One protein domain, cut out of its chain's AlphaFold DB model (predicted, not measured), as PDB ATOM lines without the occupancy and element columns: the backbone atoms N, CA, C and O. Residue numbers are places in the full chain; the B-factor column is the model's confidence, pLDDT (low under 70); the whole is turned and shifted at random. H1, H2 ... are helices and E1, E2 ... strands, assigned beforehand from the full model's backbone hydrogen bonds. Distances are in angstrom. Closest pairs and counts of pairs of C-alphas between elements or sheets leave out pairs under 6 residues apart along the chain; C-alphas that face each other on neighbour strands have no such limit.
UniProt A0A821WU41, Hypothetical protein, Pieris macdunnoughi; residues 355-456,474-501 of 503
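What this domain is: This is residues 355 to 456 and 474 to 501 of the 503 residues of the protein "Hypothetical protein" of Pieris macdunnoughi (UniProt A0A821WU41). A twisted sheet of six strands curls round one helix, H2, while H1 lies over the sheet's other side, with H4 meeting H1 near its end. The long strands E1, E5 and E6 run side by side along the longest axis; E3 and E4 turn away from them and cover H2. The printed part has 130 residues, with the order H1 H2 H3 E1 E2 E3 E4 H4 E5 E6. The sheet is branched and mixed, and the class is mixed, helices and strands. The whole is compact, with a radius of gyration of the C-alphas of 15.5 A and spans of 51 by 36 by 27 A.

How they stand to each other: In the sheet, E1, residues 401 to 411, has E2, residues 417 to 420, and E3, residues 424 to 432, on one side and E5, residues 476 to 485, on the other side. The pairing is staggered: E3 is beside residues 401 to 406 and E2 beside 408 to 411. E1 and E5 are parallel at 14 degrees, with N 405 and O 479 2.8 A apart. E1 and E3 are antiparallel at 135 degrees, with N 404 and O 426 2.8 A apart. E1 and E2 form a hairpin, with N 410 and O 419 2.8 A apart. E3 forms a hairpin with E4, residues 438 to 442, where N 431 and O 439 are 2.8 A apart. E5 forms a hairpin with E6, residues 491 to 500, where N 480 and O 496 are 2.8 A apart. The sheet curls round H2, residues 373 to 388; the closest C-alphas of H2 and E4 are those of Asp 381 and Phe 440, 5.2 A. H1, residues 355 to 364, is on the sheet at a height of 9.7 A, over E3 and only just over E1, with 3 C-alphas falling on E1. H1 touches H4, residues 446 to 453, at a steep tilt of 44 degrees; their closest C-alphas are those of Ile 364 and Gln 448, 4.5 A. H3, residues 394 to 398, touches residues 384 to 388 of H2, with C-alphas 388 and 394 closest at 4.6 A. H3 and H4 only graze the sheet. Every O i to N i+4 pair is within hydrogen-bond range in H1, H3 and H4, and 9 of 12 in H2.

Where its parts are: E1 is 32.6 A long, from C-alpha 401 at (50.289, 132.287, 19.930). E5, E6 and E3 measure 28.8 A, 27.6 A and 24.8 A. H2 is 20.8 A long and H1 14.2 A, beginning at C-alpha 355 at (41.258, 120.267, 35.061).

The domain as a whole: The C-alphas of Glu 414 and Cys 456, the two farthest apart, are 51.8 A apart. Residues 457 to 473 are not printed, and C-alphas 456 and 474 are 10.4 A apart across the cut. None of the links printed whole is long. Mean pLDDT of the printed part is 75.9, and 27 residues are under 70, among them 453 to 456 and 497 to 501.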
ATOM      1  N   ARG A 355      40.435 121.251  35.774       77.44
ATOM      2  CA  ARG A 355      41.258 120.267  35.061       77.44
ATOM      3  C   ARG A 355      42.029 120.903  33.904       77.44
ATOM      4  O   ARG A 355      43.188 120.553  33.705       77.44
ATOM      5  N   ILE A 356      41.434 121.856  33.182       78.69
ATOM      6  CA  ILE A 356      42.143 122.650  32.163       78.69
ATOM      7  C   ILE A 356      43.202 123.527  32.823       78.69
ATOM      8  O   ILE A 356      44.316 123.622  32.316       78.69
ATOM      9  N   GLU A 357      42.886 124.152  33.955       79.50
ATOM     10  CA  GLU A 357      43.858 124.967  34.684       79.50
ATOM     11  C   GLU A 357      45.062 124.140  35.144       79.50
ATOM     12  O   GLU A 357      46.205 124.536  34.911       79.50
ATOM     13  N   LYS A 358      44.821 122.946  35.702       80.25
ATOM     14  CA  LYS A 358      45.887 121.998  36.052       80.25
ATOM     15  C   LYS A 358      46.732 121.612  34.841       80.25
ATOM     16  O   LYS A 358      47.952 121.618  34.947       80.25
ATOM     17  N   LEU A 359      46.115 121.337  33.687       82.12
ATOM     18  CA  LEU A 359      46.857 121.048  32.456       82.12
ATOM     19  C   LEU A 359      47.705 122.230  31.989       82.12
ATOM     20  O   LEU A 359      48.832 122.034  31.548       82.12
ATOM     21  N   LEU A 360      47.193 123.456  32.097       81.94
ATOM     22  CA  LEU A 360      47.960 124.654  31.764       81.94
ATOM     23  C   LEU A 360      49.158 124.820  32.704       81.94
ATOM     24  O   LEU A 360      50.259 125.086  32.232       81.94
ATOM     25  N   GLN A 361      48.973 124.613  34.010       79.56
ATOM     26  CA  GLN A 361      50.062 124.657  34.990       79.56
ATOM     27  C   GLN A 361      51.116 123.571  34.723       79.56
ATOM     28  O   GLN A 361      52.311 123.860  34.733       79.56
ATOM     29  N   GLN A 362      50.687 122.346  34.415       80.56
ATOM     30  CA  GLN A 362      51.581 121.251  34.035       80.56
ATOM     31  C   GLN A 362      52.355 121.569  32.749       80.56
ATOM     32  O   GLN A 362      53.572 121.406  32.710       80.56
ATOM     33  N   ALA A 363      51.689 122.124  31.733       83.25
ATOM     34  CA  ALA A 363      52.325 122.536  30.485       83.25
ATOM     35  C   ALA A 363      53.348 123.667  30.668       83.25
ATOM     36  O   ALA A 363      54.379 123.687  30.002       83.25
ATOM     37  N   ILE A 364      53.094 124.591  31.598       81.81
ATOM     38  CA  ILE A 364      54.047 125.636  31.998       81.81
ATOM     39  C   ILE A 364      55.278 125.025  32.693       81.81
ATOM     40  O   ILE A 364      56.376 125.568  32.588       81.81
ATOM     41  N   CYS A 365      55.117 123.900  33.390       79.88
ATOM     42  CA  CYS A 365      56.207 123.147  34.017       79.88
ATOM     43  C   CYS A 365      56.879 122.120  33.084       79.88
ATOM     44  O   CYS A 365      57.784 121.424  33.530       79.88
ATOM     45  N   GLY A 366      56.470 122.031  31.810       74.25
ATOM     46  CA  GLY A 366      57.030 121.089  30.829       74.25
ATOM     47  C   GLY A 366      56.443 119.673  30.881       74.25
ATOM     48  O   GLY A 366      56.899 118.784  30.168       74.25
ATOM     49  N   GLU A 367      55.406 119.445  31.688       76.88
ATOM     50  CA  GLU A 367      54.782 118.135  31.896       76.88
ATOM     51  C   GLU A 367      53.468 118.010  31.104       76.88
ATOM     52  O   GLU A 367      52.384 117.879  31.667       76.88
ATOM     53  N   MET A 368      53.537 118.080  29.771       74.75
ATOM     54  CA  MET A 368      52.354 117.917  28.912       74.75
ATOM     55  C   MET A 368      52.035 116.441  28.629       74.75
ATOM     56  O   MET A 368      52.941 115.676  28.285       74.75
ATOM     57  N   PRO A 369      50.753 116.029  28.685       74.44
ATOM     58  CA  PRO A 369      50.335 114.744  28.143       74.44
ATOM     59  C   PRO A 369      50.694 114.643  26.651       74.44
ATOM     60  O   PRO A 369      50.562 115.631  25.925       74.44
ATOM     61  N   PRO A 370      51.113 113.462  26.161       74.12
ATOM     62  CA  PRO A 370      51.411 113.283  24.748       74.12
ATOM     63  C   PRO A 370      50.144 113.477  23.905       74.12
ATOM     64  O   PRO A 370      49.140 112.793  24.107       74.12
ATOM     65  N   VAL A 371      50.208 114.401  22.946       82.31
ATOM     66  CA  VAL A 371      49.152 114.664  21.957       82.31
ATOM     67  C   VAL A 371      49.496 113.925  20.666       82.31
ATOM     68  O   VAL A 371      50.645 113.963  20.226       82.31
ATOM     69  N   THR A 372      48.526 113.246  20.044       81.31
ATOM     70  CA  THR A 372      48.767 112.566  18.761       81.31
ATOM     71  C   THR A 372      48.633 113.527  17.578       81.31
ATOM     72  O   THR A 372      47.856 114.481  17.626       81.31
ATOM     73  N   ASP A 373      49.316 113.246  16.465       76.69
ATOM     74  CA  ASP A 373      49.176 114.038  15.228       76.69
ATOM     75  C   ASP A 373      47.722 114.101  14.738       76.69
ATOM     76  O   ASP A 373      47.275 115.111  14.194       76.69
ATOM     77  N   LYS A 374      46.954 113.030  14.971       77.19
ATOM     78  CA  LYS A 374      45.528 112.988  14.647       77.19
ATOM     79  C   LYS A 374      44.739 114.010  15.466       77.19
ATOM     80  O   LYS A 374      43.901 114.707  14.903       77.19
ATOM     81  N   ASP A 375      45.039 114.143  16.756       75.69
ATOM     82  CA  ASP A 375      44.388 115.125  17.625       75.69
ATOM     83  C   ASP A 375      44.708 116.558  17.196       75.69
ATOM     84  O   ASP A 375      43.825 117.417  17.221       75.69
ATOM     85  N   VAL A 376      45.942 116.814  16.750       74.31
ATOM     86  CA  VAL A 376      46.345 118.112  16.191       74.31
ATOM     87  C   VAL A 376      45.565 118.413  14.912       74.31
ATOM     88  O   VAL A 376      45.000 119.498  14.776       74.31
ATOM     89  N   ILE A 377      45.481 117.455  13.988       69.69
ATOM     90  CA  ILE A 377      44.777 117.641  12.714       69.69
ATOM     91  C   ILE A 377      43.276 117.863  12.939       69.69
ATOM     92  O   ILE A 377      42.699 118.818  12.412       69.69
ATOM     93  N   ASP A 378      42.638 116.994  13.725       71.00
ATOM     94  CA  ASP A 378      41.186 116.994  13.898       71.00
ATOM     95  C   ASP A 378      40.698 118.172  14.757       71.00
ATOM     96  O   ASP A 378      39.630 118.716  14.469       71.00
ATOM     97  N   ASN A 379      41.474 118.602  15.763       71.44
ATOM     98  CA  ASN A 379      41.030 119.612  16.731       71.44
ATOM     99  C   ASN A 379      41.667 120.994  16.549       71.44
ATOM    100  O   ASN A 379      41.025 121.987  16.883       71.44
ATOM    101  N   ALA A 380      42.897 121.087  16.038       76.81
ATOM    102  CA  ALA A 380      43.571 122.369  15.835       76.81
ATOM    103  C   ALA A 380      43.524 122.793  14.366       76.81
ATOM    104  O   ALA A 380      42.958 123.832  14.047       76.81
ATOM    105  N   ASP A 381      44.036 121.982  13.446       77.00
ATOM    106  CA  ASP A 381      44.207 122.389  12.045       77.00
ATOM    107  C   ASP A 381      42.861 122.704  11.363       77.00
ATOM    108  O   ASP A 381      42.677 123.772  10.774       77.00
ATOM    109  N   ARG A 382      41.860 121.825  11.528       75.94
ATOM    110  CA  ARG A 382      40.499 122.062  11.012       75.94
ATOM    111  C   ARG A 382      39.843 123.298  11.620       75.94
ATOM    112  O   ARG A 382      39.215 124.065  10.893       75.94
ATOM    113  N   LEU A 383      39.983 123.483  12.932       80.56
ATOM    114  CA  LEU A 383      39.430 124.628  13.653       80.56
ATOM    115  C   LEU A 383      40.030 125.933  13.131       80.56
ATOM    116  O   LEU A 383      39.296 126.861  12.805       80.56
ATOM    117  N   ILE A 384      41.355 125.986  13.007       81.06
ATOM    118  CA  ILE A 384      42.075 127.157  12.517       81.06
ATOM    119  C   ILE A 384      41.662 127.489  11.087       81.06
ATOM    120  O   ILE A 384      41.342 128.641  10.813       81.06
ATOM    121  N   ILE A 385      41.559 126.500  10.195       79.31
ATOM    122  CA  ILE A 385      41.080 126.733   8.825       79.31
ATOM    123  C   ILE A 385      39.674 127.353   8.820       79.31
ATOM    124  O   ILE A 385      39.415 128.251   8.020       79.31
ATOM    125  N   GLN A 386      38.763 126.918   9.700       75.50
ATOM    126  CA  GLN A 386      37.429 127.524   9.794       75.50
ATOM    127  C   GLN A 386      37.471 128.940  10.376       75.50
ATOM    128  O   GLN A 386      36.812 129.829   9.846       75.50
ATOM    129  N   LEU A 387      38.270 129.179  11.418       74.50
ATOM    130  CA  LEU A 387      38.405 130.506  12.023       74.50
ATOM    131  C   LEU A 387      39.028 131.521  11.055       74.50
ATOM    132  O   LEU A 387      38.605 132.671  11.023       74.50
ATOM    133  N   LEU A 388      39.970 131.097  10.210       77.62
ATOM    134  CA  LEU A 388      40.596 131.951   9.196       77.62
ATOM    135  C   LEU A 388      39.652 132.350   8.053       77.62
ATOM    136  O   LEU A 388      39.922 133.337   7.369       77.62
ATOM    137  N   ARG A 389      38.549 131.616   7.843       74.81
ATOM    138  CA  ARG A 389      37.493 132.000   6.889       74.81
ATOM    139  C   ARG A 389      36.650 133.165   7.389       74.81
ATOM    140  O   ARG A 389      35.961 133.780   6.584       74.81
ATOM    141  N   VAL A 390      36.689 133.454   8.689       72.56
ATOM    142  CA  VAL A 390      35.983 134.587   9.283       72.56
ATOM    143  C   VAL A 390      36.935 135.789   9.299       72.56
ATOM    144  O   VAL A 390      37.896 135.784  10.075       72.56
ATOM    145  N   PRO A 391      36.701 136.835   8.480       66.56
ATOM    146  CA  PRO A 391      37.644 137.946   8.329       66.56
ATOM    147  C   PRO A 391      37.993 138.637   9.653       66.56
ATOM    148  O   PRO A 391      39.151 138.971   9.878       66.56
ATOM    149  N   ALA A 392      37.023 138.757  10.564       68.19
ATOM    150  CA  ALA A 392      37.218 139.363  11.881       68.19
ATOM    151  C   ALA A 392      38.196 138.584  12.785       68.19
ATOM    152  O   ALA A 392      38.875 139.178  13.619       68.19
ATOM    153  N   PHE A 393      38.302 137.261  12.619       66.25
ATOM    154  CA  PHE A 393      39.191 136.420  13.429       66.25
ATOM    155  C   PHE A 393      40.550 136.180  12.776       66.25
ATOM    156  O   PHE A 393      41.506 135.847  13.478       66.25
ATOM    157  N   LYS A 394      40.665 136.389  11.458       72.25
ATOM    158  CA  LYS A 394      41.894 136.144  10.698       72.25
ATOM    159  C   LYS A 394      43.125 136.858  11.298       72.25
ATOM    160  O   LYS A 394      44.103 136.155  11.560       72.25
ATOM    161  N   PRO A 395      43.103 138.168  11.625       70.00
ATOM    162  CA  PRO A 395      44.254 138.837  12.245       70.00
ATOM    163  C   PRO A 395      44.587 138.274  13.633       70.00
ATOM    164  O   PRO A 395      45.731 137.931  13.922       70.00
ATOM    165  N   ALA A 396      43.566 138.075  14.476       69.81
ATOM    166  CA  ALA A 396      43.739 137.606  15.851       69.81
ATOM    167  C   ALA A 396      44.307 136.182  15.946       69.81
ATOM    168  O   ALA A 396      44.946 135.846  16.940       69.81
ATOM    169  N   VAL A 397      44.056 135.348  14.937       75.31
ATOM    170  CA  VAL A 397      44.516 133.958  14.870       75.31
ATOM    171  C   VAL A 397      45.911 133.851  14.240       75.31
ATOM    172  O   VAL A 397      46.700 133.013  14.668       75.31
ATOM    173  N   ILE A 398      46.237 134.700  13.259       80.31
ATOM    174  CA  ILE A 398      47.543 134.699  12.574       80.31
ATOM    175  C   ILE A 398      48.644 135.329  13.432       80.31
ATOM    176  O   ILE A 398      49.756 134.811  13.494       80.31
ATOM    177  N   GLU A 399      48.355 136.450  14.088       68.56
ATOM    178  CA  GLU A 399      49.370 137.268  14.766       68.56
ATOM    179  C   GLU A 399      49.733 136.748  16.164       68.56
ATOM    180  O   GLU A 399      50.690 137.222  16.781       68.56
ATOM    181  N   LYS A 400      48.969 135.780  16.689       74.00
ATOM    182  CA  LYS A 400      49.032 135.358  18.093       74.00
ATOM    183  C   LYS A 400      49.483 133.917  18.266       74.00
ATOM    184  O   LYS A 400      49.305 133.052  17.410       74.00
ATOM    185  N   ARG A 401      50.039 133.647  19.446       82.19
ATOM    186  CA  ARG A 401      50.289 132.287  19.930       82.19
ATOM    187  C   ARG A 401      48.984 131.697  20.436       82.19
ATOM    188  O   ARG A 401      48.218 132.381  21.112       82.19
ATOM    189  N   LEU A 402      48.733 130.436  20.116       84.50
ATOM    190  CA  LEU A 402      47.445 129.802  20.349       84.50
ATOM    191  C   LEU A 402      47.541 128.729  21.426       84.50
ATOM    192  O   LEU A 402      48.415 127.861  21.387       84.50
ATOM    193  N   ILE A 403      46.596 128.780  22.358       85.69
ATOM    194  CA  ILE A 403      46.345 127.751  23.363       85.69
ATOM    195  C   ILE A 403      44.962 127.174  23.069       85.69
ATOM    196  O   ILE A 403      43.952 127.804  23.362       85.69
ATOM    197  N   ILE A 404      44.893 125.991  22.479       85.44
ATOM    198  CA  ILE A 404      43.635 125.326  22.146       85.44
ATOM    199  C   ILE A 404      43.328 124.313  23.243       85.44
ATOM    200  O   ILE A 404      44.134 123.435  23.534       85.44
ATOM    201  N   THR A 405      42.160 124.438  23.859       83.88
ATOM    202  CA  THR A 405      41.669 123.518  24.889       83.88
ATOM    203  C   THR A 405      40.372 122.891  24.425       83.88
ATOM    204  O   THR A 405      39.532 123.599  23.877       83.88
ATOM    205  N   LYS A 406      40.192 121.586  24.631       83.25
ATOM    206  CA  LYS A 406      38.971 120.883  24.232       83.25
ATOM    207  C   LYS A 406      38.461 119.957  25.328       83.25
ATOM    208  O   LYS A 406      39.252 119.246  25.935       83.25
ATOM    209  N   ILE A 407      37.147 119.930  25.520       81.19
ATOM    210  CA  ILE A 407      36.431 118.931  26.321       81.19
ATOM    211  C   ILE A 407      35.306 118.365  25.456       81.19
ATOM    212  O   ILE A 407      34.604 119.132  24.795       81.19
ATOM    213  N   SER A 408      35.129 117.044  25.457       80.75
ATOM    214  CA  SER A 408      34.015 116.377  24.779       80.75
ATOM    215  C   SER A 408      33.083 115.743  25.809       80.75
ATOM    216  O   SER A 408      33.499 114.908  26.604       80.75
ATOM    217  N   ILE A 409      31.811 116.109  25.783       80.50
ATOM    218  CA  ILE A 409      30.754 115.567  26.632       80.50
ATOM    219  C   ILE A 409      29.866 114.701  25.745       80.50
ATOM    220  O   ILE A 409      29.401 115.143  24.703       80.50
ATOM    221  N   THR A 410      29.632 113.460  26.139       82.31
ATOM    222  CA  THR A 410      28.643 112.577  25.510       82.31
ATOM    223  C   THR A 410      27.383 112.588  26.345       82.31
ATOM    224  O   THR A 410      27.452 112.388  27.556       82.31
ATOM    225  N   GLU A 411      26.246 112.818  25.704       82.25
ATOM    226  CA  GLU A 411      24.932 112.814  26.339       82.25
ATOM    227  C   GLU A 411      24.244 111.453  26.153       82.25
ATOM    228  O   GLU A 411      24.494 110.732  25.183       82.25
ATOM    229  N   ASP A 412      23.399 111.071  27.108       77.38
ATOM    230  CA  ASP A 412      22.487 109.938  26.972       77.38
ATOM    231  C   ASP A 412      21.188 110.330  26.241       77.38
ATOM    232  O   ASP A 412      21.006 111.464  25.794       77.38
ATOM    233  N   GLU A 413      20.278 109.365  26.082       76.06
ATOM    234  CA  GLU A 413      18.981 109.573  25.422       76.06
ATOM    235  C   GLU A 413      18.092 110.595  26.151       76.06
ATOM    236  O   GLU A 413      17.213 111.197  25.533       76.06
ATOM    237  N   GLU A 414      18.358 110.848  27.434       74.75
ATOM    238  CA  GLU A 414      17.672 111.837  28.264       74.75
ATOM    239  C   GLU A 414      18.392 113.202  28.271       74.75
ATOM    240  O   GLU A 414      18.013 114.091  29.032       74.75
ATOM    241  N   GLN A 415      19.405 113.392  27.410       65.50
ATOM    242  CA  GLN A 415      20.254 114.592  27.328       65.50
ATOM    243  C   GLN A 415      21.063 114.869  28.605       65.50
ATOM    244  O   GLN A 415      21.520 115.989  28.834       65.50
ATOM    245  N   ASN A 416      21.277 113.857  29.447       72.62
ATOM    246  CA  ASN A 416      22.170 113.968  30.589       72.62
ATOM    247  C   ASN A 416      23.603 113.612  30.172       72.62
ATOM    248  O   ASN A 416      23.809 112.704  29.364       72.62
ATOM    249  N   PRO A 417      24.630 114.272  30.737       71.75
ATOM    250  CA  PRO A 417      26.021 113.940  30.450       71.75
ATOM    251  C   PRO A 417      26.342 112.522  30.949       71.75
ATOM    252  O   PRO A 417      26.405 112.262  32.150       71.75
ATOM    253  N   LYS A 418      26.566 111.603  30.009       77.38
ATOM    254  CA  LYS A 418      26.878 110.188  30.239       77.38
ATOM    255  C   LYS A 418      28.362 109.958  30.489       77.38
ATOM    256  O   LYS A 418      28.734 109.182  31.367       77.38
ATOM    257  N   ALA A 419      29.211 110.601  29.696       73.69
ATOM    258  CA  ALA A 419      30.653 110.556  29.873       73.69
ATOM    259  C   ALA A 419      31.289 111.846  29.368       73.69
ATOM    260  O   ALA A 419      30.864 112.422  28.370       73.69
ATOM    261  N   GLU A 420      32.336 112.275  30.052       78.62
ATOM    262  CA  GLU A 420      33.124 113.441  29.692       78.62
ATOM    263  C   GLU A 420      34.554 112.984  29.412       78.62
ATOM    264  O   GLU A 420      35.139 112.232  30.198       78.62
ATOM    265  N   SER A 421      35.106 113.387  28.269       75.38
ATOM    266  CA  SER A 421      36.501 113.135  27.941       75.38
ATOM    267  C   SER A 421      37.416 113.979  28.827       75.38
ATOM    268  O   SER A 421      37.051 115.059  29.296       75.38
ATOM    269  N   GLY A 422      38.635 113.489  29.059       77.31
ATOM    270  CA  GLY A 422      39.666 114.310  29.689       77.31
ATOM    271  C   GLY A 422      39.952 115.559  28.843       77.31
ATOM    272  O   GLY A 422      39.896 115.473  27.611       77.31
ATOM    273  N   PRO A 423      40.258 116.708  29.472       81.50
ATOM    274  CA  PRO A 423      40.581 117.909  28.725       81.50
ATOM    275  C   PRO A 423      41.834 117.693  27.878       81.50
ATOM    276  O   PRO A 423      42.817 117.097  28.317       81.50
ATOM    277  N   LEU A 424      41.789 118.190  26.651       84.38
ATOM    278  CA  LEU A 424      42.896 118.179  25.709       84.38
ATOM    279  C   LEU A 424      43.480 119.588  25.624       84.38
ATOM    280  O   LEU A 424      42.727 120.553  25.511       84.38
ATOM    281  N   LEU A 425      44.807 119.700  25.648       85.62
ATOM    282  CA  LEU A 425      45.538 120.958  25.517       85.62
ATOM    283  C   LEU A 425      46.506 120.859  24.333       85.62
ATOM    284  O   LEU A 425      47.357 119.976  24.285       85.62
ATOM    285  N   ILE A 426      46.379 121.775  23.376       87.81
ATOM    286  CA  ILE A 426      47.224 121.864  22.188       87.81
ATOM    287  C   ILE A 426      47.744 123.291  22.078       87.81
ATOM    288  O   ILE A 426      46.974 124.247  22.035       87.81
ATOM    289  N   THR A 427      49.056 123.447  22.001       87.81
ATOM    290  CA  THR A 427      49.716 124.749  21.906       87.81
ATOM    291  C   THR A 427      50.432 124.890  20.576       87.81
ATOM    292  O   THR A 427      50.943 123.915  20.025       87.81
ATOM    293  N   GLY A 428      50.457 126.097  20.022       87.06
ATOM    294  CA  GLY A 428      51.076 126.309  18.722       87.06
ATOM    295  C   GLY A 428      50.842 127.694  18.152       87.06
ATOM    296  O   GLY A 428      50.525 128.648  18.862       87.06
ATOM    297  N   ARG A 429      51.021 127.808  16.840       87.50
ATOM    298  CA  ARG A 429      50.794 129.046  16.090       87.50
ATOM    299  C   ARG A 429      50.309 128.739  14.687       87.50
ATOM    300  O   ARG A 429      50.457 127.617  14.211       87.50
ATOM    301  N   VAL A 430      49.798 129.750  14.005       85.88
ATOM    302  CA  VAL A 430      49.443 129.631  12.593       85.88
ATOM    303  C   VAL A 430      50.625 130.071  11.740       85.88
ATOM    304  O   VAL A 430      51.232 131.109  11.987       85.88
ATOM    305  N   VAL A 431      50.983 129.254  10.753       85.44
ATOM    306  CA  VAL A 431      52.063 129.532   9.802       85.44
ATOM    307  C   VAL A 431      51.531 129.506   8.379       85.44
ATOM    308  O   VAL A 431      50.706 128.660   8.022       85.44
ATOM    309  N   ASN A 432      52.027 130.433   7.565       84.12
ATOM    310  CA  ASN A 432      51.799 130.429   6.129       84.12
ATOM    311  C   ASN A 432      52.790 129.455   5.475       84.12
ATOM    312  O   ASN A 432      54.001 129.599   5.648       84.12
ATOM    313  N   LYS A 433      52.280 128.450   4.758       79.50
ATOM    314  CA  LYS A 433      53.079 127.444   4.041       79.50
ATOM    315  C   LYS A 433      53.396 127.838   2.588       79.50
ATOM    316  O   LYS A 433      54.045 127.061   1.895       79.50
ATOM    317  N   GLY A 434      53.001 129.036   2.151       68.12
ATOM    318  CA  GLY A 434      53.036 129.477   0.753       68.12
ATOM    319  C   GLY A 434      51.645 129.413   0.116       68.12
ATOM    320  O   GLY A 434      50.756 128.757   0.650       68.12
ATOM    321  N   ASP A 435      51.443 130.131  -0.992       71.19
ATOM    322  CA  ASP A 435      50.188 130.150  -1.769       71.19
ATOM    323  C   ASP A 435      48.916 130.429  -0.942       71.19
ATOM    324  O   ASP A 435      47.866 129.828  -1.154       71.19
ATOM    325  N   ASP A 436      49.022 131.338   0.035       67.25
ATOM    326  CA  ASP A 436      47.932 131.703   0.955       67.25
ATOM    327  C   ASP A 436      47.379 130.511   1.772       67.25
ATOM    328  O   ASP A 436      46.281 130.552   2.338       67.25
ATOM    329  N   GLN A 437      48.166 129.435   1.872       79.38
ATOM    330  CA  GLN A 437      47.825 128.237   2.615       79.38
ATOM    331  C   GLN A 437      48.301 128.356   4.063       79.38
ATOM    332  O   GLN A 437      49.467 128.149   4.406       79.38
ATOM    333  N   TRP A 438      47.358 128.669   4.942       83.19
ATOM    334  CA  TRP A 438      47.584 128.752   6.378       83.19
ATOM    335  C   TRP A 438      47.364 127.396   7.048       83.19
ATOM    336  O   TRP A 438      46.424 126.673   6.723       83.19
ATOM    337  N   SER A 439      48.223 127.056   8.005       84.19
ATOM    338  CA  SER A 439      48.086 125.830   8.797       84.19
ATOM    339  C   SER A 439      48.574 126.028  10.220       84.19
ATOM    340  O   SER A 439      49.382 126.918  10.498       84.19
ATOM    341  N   PHE A 440      48.098 125.185  11.120       87.56
ATOM    342  CA  PHE A 440      48.543 125.136  12.493       87.56
ATOM    343  C   PHE A 440      49.882 124.393  12.595       87.56
ATOM    344  O   PHE A 440      50.053 123.270  12.125       87.56
ATOM    345  N   GLN A 441      50.850 125.034  13.239       87.75
ATOM    346  CA  GLN A 441      52.100 124.425  13.660       87.75
ATOM    347  C   GLN A 441      52.001 124.106  15.150       87.75
ATOM    348  O   GLN A 441      51.958 125.021  15.976       87.75
ATOM    349  N   TYR A 442      52.000 122.816  15.482       88.00
ATOM    350  CA  TYR A 442      52.043 122.344  16.863       88.00
ATOM    351  C   TYR A 442      53.404 122.644  17.504       88.00
ATOM    352  O   TYR A 442      54.452 122.384  16.911       88.00
ATOM    353  N   ILE A 443      53.380 123.220  18.707       87.00
ATOM    354  CA  ILE A 443      54.560 123.573  19.501       87.00
ATOM    355  C   ILE A 443      54.297 123.109  20.948       87.00
ATOM    356  O   ILE A 443      53.667 123.852  21.705       87.00
ATOM    357  N   PRO A 444      54.748 121.905  21.347       82.62
ATOM    358  CA  PRO A 444      54.431 121.317  22.656       82.62
ATOM    359  C   PRO A 444      54.999 122.128  23.831       82.62
ATOM    360  O   PRO A 444      54.269 122.443  24.766       82.62
ATOM    361  N   ASP A 445      56.254 122.575  23.745       82.44
ATOM    362  CA  ASP A 445      56.928 123.272  24.856       82.44
ATOM    363  C   ASP A 445      56.678 124.792  24.845       82.44
ATOM    364  O   ASP A 445      57.418 125.563  25.454       82.44
ATOM    365  N   MET A 446      55.672 125.273  24.104       85.38
ATOM    366  CA  MET A 446      55.451 126.711  23.895       85.38
ATOM    367  C   MET A 446      55.289 127.474  25.216       85.38
ATOM    368  O   MET A 446      55.834 128.569  25.356       85.38
ATOM    369  N   LEU A 447      54.531 126.912  26.162       82.88
ATOM    370  CA  LEU A 447      54.250 127.542  27.456       82.88
ATOM    371  C   LEU A 447      55.460 127.488  28.392       82.88
ATOM    372  O   LEU A 447      55.761 128.485  29.044       82.88
ATOM    373  N   GLN A 448      56.195 126.376  28.391       83.44
ATOM    374  CA  GLN A 448      57.452 126.249  29.127       83.44
ATOM    375  C   GLN A 448      58.490 127.269  28.634       83.44
ATOM    376  O   GLN A 448      59.024 128.041  29.426       83.44
ATOM    377  N   ARG A 449      58.700 127.370  27.314       81.25
ATOM    378  CA  ARG A 449      59.637 128.343  26.719       81.25
ATOM    379  C   ARG A 449      59.239 129.789  26.994       81.25
ATOM    380  O   ARG A 449      60.102 130.653  27.113       81.25
ATOM    381  N   LEU A 450      57.939 130.074  27.080       77.69
ATOM    382  CA  LEU A 450      57.441 131.397  27.459       77.69
ATOM    383  C   LEU A 450      57.786 131.753  28.906       77.69
ATOM    384  O   LEU A 450      58.165 132.895  29.158       77.69
ATOM    385  N   LYS A 451      57.694 130.780  29.819       77.31
ATOM    386  CA  LYS A 451      58.064 130.932  31.229       77.31
ATOM    387  C   LYS A 451      59.574 131.113  31.413       77.31
ATOM    388  O   LYS A 451      59.991 131.957  32.195       77.31
ATOM    389  N   GLU A 452      60.380 130.315  30.714       73.81
ATOM    390  CA  GLU A 452      61.837 130.258  30.898       73.81
ATOM    391  C   GLU A 452      62.576 131.423  30.224       73.81
ATOM    392  O   GLU A 452      63.490 131.991  30.818       73.81
ATOM    393  N   ASN A 453      62.168 131.816  29.012       61.97
ATOM    394  CA  ASN A 453      62.952 132.734  28.176       61.97
ATOM    395  C   ASN A 453      62.390 134.157  28.089       61.97
ATOM    396  O   ASN A 453      62.866 134.925  27.252       61.97
ATOM    397  N   GLY A 454      61.367 134.515  28.881       53.88
ATOM    398  CA  GLY A 454      60.789 135.867  28.874       53.88
ATOM    399  C   GLY A 454      60.590 136.398  27.450       53.88
ATOM    400  O   GLY A 454      61.192 137.392  27.060       53.88
ATOM    401  N   ALA A 455      59.849 135.651  26.626       53.06
ATOM    402  CA  ALA A 455      59.511 135.989  25.238       53.06
ATOM    403  C   ALA A 455      60.672 136.349  24.271       53.06
ATOM    404  O   ALA A 455      60.399 136.843  23.177       53.06
ATOM    405  N   CYS A 456      61.933 136.040  24.587       47.31
ATOM    406  CA  CYS A 456      63.079 136.380  23.743       47.31
ATOM    407  C   CYS A 456      63.884 135.138  23.328       47.31
ATOM    408  O   CYS A 456      64.862 134.778  23.969       47.31
ATOM    409  N   VAL A 474      52.999 139.476  25.409       55.84
ATOM    410  CA  VAL A 474      52.934 138.090  24.947       55.84
ATOM    411  C   VAL A 474      51.519 137.851  24.439       55.84
ATOM    412  O   VAL A 474      50.630 137.416  25.164       55.84
ATOM    413  N   ASN A 475      51.305 138.151  23.161       69.12
ATOM    414  CA  ASN A 475      50.024 138.014  22.484       69.12
ATOM    415  C   ASN A 475      49.579 136.537  22.413       69.12
ATOM    416  O   ASN A 475      49.828 135.834  21.428       69.12
ATOM    417  N   LEU A 476      48.912 136.071  23.472       75.75
ATOM    418  CA  LEU A 476      48.316 134.742  23.606       75.75
ATOM    419  C   LEU A 476      46.803 134.805  23.387       75.75
ATOM    420  O   LEU A 476      46.086 135.624  23.969       75.75
ATOM    421  N   LEU A 477      46.307 133.891  22.562       78.94
ATOM    422  CA  LEU A 477      44.888 133.645  22.361       78.94
ATOM    423  C   LEU A 477      44.573 132.223  22.814       78.94
ATOM    424  O   LEU A 477      45.070 131.252  22.242       78.94
ATOM    425  N   GLN A 478      43.736 132.097  23.839       81.25
ATOM    426  CA  GLN A 478      43.182 130.811  24.227       81.25
ATOM    427  C   GLN A 478      41.869 130.575  23.479       81.25
ATOM    428  O   GLN A 478      40.959 131.398  23.527       81.25
ATOM    429  N   ILE A 479      41.772 129.428  22.819       80.56
ATOM    430  CA  ILE A 479      40.579 128.936  22.143       80.56
ATOM    431  C   ILE A 479      40.078 127.739  22.947       80.56
ATOM    432  O   ILE A 479      40.766 126.729  23.068       80.56
ATOM    433  N   HIS A 480      38.900 127.858  23.539       79.19
ATOM    434  CA  HIS A 480      38.254 126.785  24.274       79.19
ATOM    435  C   HIS A 480      37.141 126.171  23.430       79.19
ATOM    436  O   HIS A 480      36.316 126.894  22.879       79.19
ATOM    437  N   ILE A 481      37.140 124.847  23.308       78.38
ATOM    438  CA  ILE A 481      36.178 124.073  22.533       78.38
ATOM    439  C   ILE A 481      35.448 123.141  23.490       78.38
ATOM    440  O   ILE A 481      36.049 122.247  24.084       78.38
ATOM    441  N   GLN A 482      34.141 123.303  23.582       77.31
ATOM    442  CA  GLN A 482      33.277 122.349  24.255       77.31
ATOM    443  C   GLN A 482      32.463 121.620  23.194       77.31
ATOM    444  O   GLN A 482      31.618 122.213  22.526       77.31
ATOM    445  N   GLU A 483      32.742 120.339  23.006       76.06
ATOM    446  CA  GLU A 483      32.016 119.477  22.085       76.06
ATOM    447  C   GLU A 483      31.002 118.647  22.867       76.06
ATOM    448  O   GLU A 483      31.358 117.962  23.814       76.06
ATOM    449  N   VAL A 484      29.739 118.690  22.472       75.94
ATOM    450  CA  VAL A 484      28.662 117.900  23.063       75.94
ATOM    451  C   VAL A 484      28.137 116.944  22.002       75.94
ATOM    452  O   VAL A 484      27.580 117.373  20.993       75.94
ATOM    453  N   ILE A 485      28.350 115.650  22.200       78.31
ATOM    454  CA  ILE A 485      27.885 114.583  21.319       78.31
ATOM    455  C   ILE A 485      26.531 114.122  21.847       78.31
ATOM    456  O   ILE A 485      26.455 113.466  22.888       78.31
ATOM    457  N   GLY A 486      25.473 114.495  21.129       74.19
ATOM    458  CA  GLY A 486      24.108 114.126  21.481       74.19
ATOM    459  C   GLY A 486      23.799 112.645  21.226       74.19
ATOM    460  O   GLY A 486      24.556 111.957  20.530       74.19
ATOM    461  N   PRO A 487      22.647 112.156  21.714       70.38
ATOM    462  CA  PRO A 487      22.187 110.785  21.469       70.38
ATOM    463  C   PRO A 487      21.907 110.503  19.985       70.38
ATOM    464  O   PRO A 487      21.925 109.355  19.549       70.38
ATOM    465  N   ASP A 488      21.710 111.552  19.182       74.06
ATOM    466  CA  ASP A 488      21.596 111.501  17.723       74.06
ATOM    467  C   ASP A 488      22.940 111.264  17.009       74.06
ATOM    468  O   ASP A 488      22.991 111.206  15.781       74.06
ATOM    469  N   GLY A 489      24.042 111.155  17.758       65.44
ATOM    470  CA  GLY A 489      25.395 111.033  17.218       65.44
ATOM    471  C   GLY A 489      25.929 112.332  16.609       65.44
ATOM    472  O   GLY A 489      27.033 112.343  16.061       65.44
ATOM    473  N   CYS A 490      25.180 113.437  16.701       67.81
ATOM    474  CA  CYS A 490      25.622 114.741  16.224       67.81
ATOM    475  C   CYS A 490      26.487 115.435  17.279       67.81
ATOM    476  O   CYS A 490      26.053 115.662  18.409       67.81
ATOM    477  N   ALA A 491      27.690 115.845  16.877       65.81
ATOM    478  CA  ALA A 491      28.563 116.690  17.681       65.81
ATOM    479  C   ALA A 491      28.173 118.170  17.535       65.81
ATOM    480  O   ALA A 491      28.125 118.713  16.427       65.81
ATOM    481  N   ARG A 492      27.912 118.836  18.659       67.00
ATOM    482  CA  ARG A 492      27.629 120.272  18.764       67.00
ATOM    483  C   ARG A 492      28.815 120.940  19.443       67.00
ATOM    484  O   ARG A 492      29.148 120.588  20.565       67.00
ATOM    485  N   CYS A 493      29.470 121.878  18.767       65.75
ATOM    486  CA  CYS A 493      30.652 122.554  19.305       65.75
ATOM    487  C   CYS A 493      30.313 123.982  19.742       65.75
ATOM    488  O   CYS A 493      29.767 124.754  18.956       65.75
ATOM    489  N   SER A 494      30.695 124.338  20.964       67.50
ATOM    490  CA  SER A 494      30.800 125.715  21.439       67.50
ATOM    491  C   SER A 494      32.270 126.128  21.413       67.50
ATOM    492  O   SER A 494      33.127 125.368  21.867       67.50
ATOM    493  N   ILE A 495      32.571 127.304  20.858       66.88
ATOM    494  CA  ILE A 495      33.930 127.853  20.795       66.88
ATOM    495  C   ILE A 495      33.949 129.167  21.569       66.88
ATOM    496  O   ILE A 495      33.195 130.088  21.259       66.88
ATOM    497  N   THR A 496      34.835 129.270  22.552       70.38
ATOM    498  CA  THR A 496      35.036 130.473  23.361       70.38
ATOM    499  C   THR A 496      36.464 130.971  23.191       70.38
ATOM    500  O   THR A 496      37.417 130.195  23.231       70.38
ATOM    501  N   LEU A 497      36.624 132.276  22.982       66.25
ATOM    502  CA  LEU A 497      37.921 132.912  22.784       66.25
ATOM    503  C   LEU A 497      38.259 133.756  24.010       66.25
ATOM    504  O   LEU A 497      37.538 134.694  24.338       66.25
ATOM    505  N   HIS A 498      39.378 133.451  24.660       67.56
ATOM    506  CA  HIS A 498      39.905 134.239  25.766       67.56
ATOM    507  C   HIS A 498      41.229 134.872  25.351       67.56
ATOM    508  O   HIS A 498      42.197 134.183  25.020       67.56
ATOM    509  N   ARG A 499      41.295 136.203  25.399       61.84
ATOM    510  CA  ARG A 499      42.576 136.907  25.361       61.84
ATOM    511  C   ARG A 499      43.172 136.818  26.762       61.84
ATOM    512  O   ARG A 499      42.570 137.333  27.699       61.84
ATOM    513  N   ARG A 500      44.321 136.159  26.914       54.06
ATOM    514  CA  ARG A 500      45.058 136.178  28.184       54.06
ATOM    515  C   ARG A 500      46.110 137.283  28.111       54.06
ATOM    516  O   ARG A 500      46.923 137.272  27.191       54.06
ATOM    517  N   GLY A 501      46.025 138.254  29.021       42.19
ATOM    518  CA  GLY A 501      47.123 139.185  29.312       42.19
ATOM    519  C   GLY A 501      48.160 138.518  30.220       42.19
ATOM    520  O   GLY A 501      47.877 137.444  30.752       42.19
TER     521      GLY A 501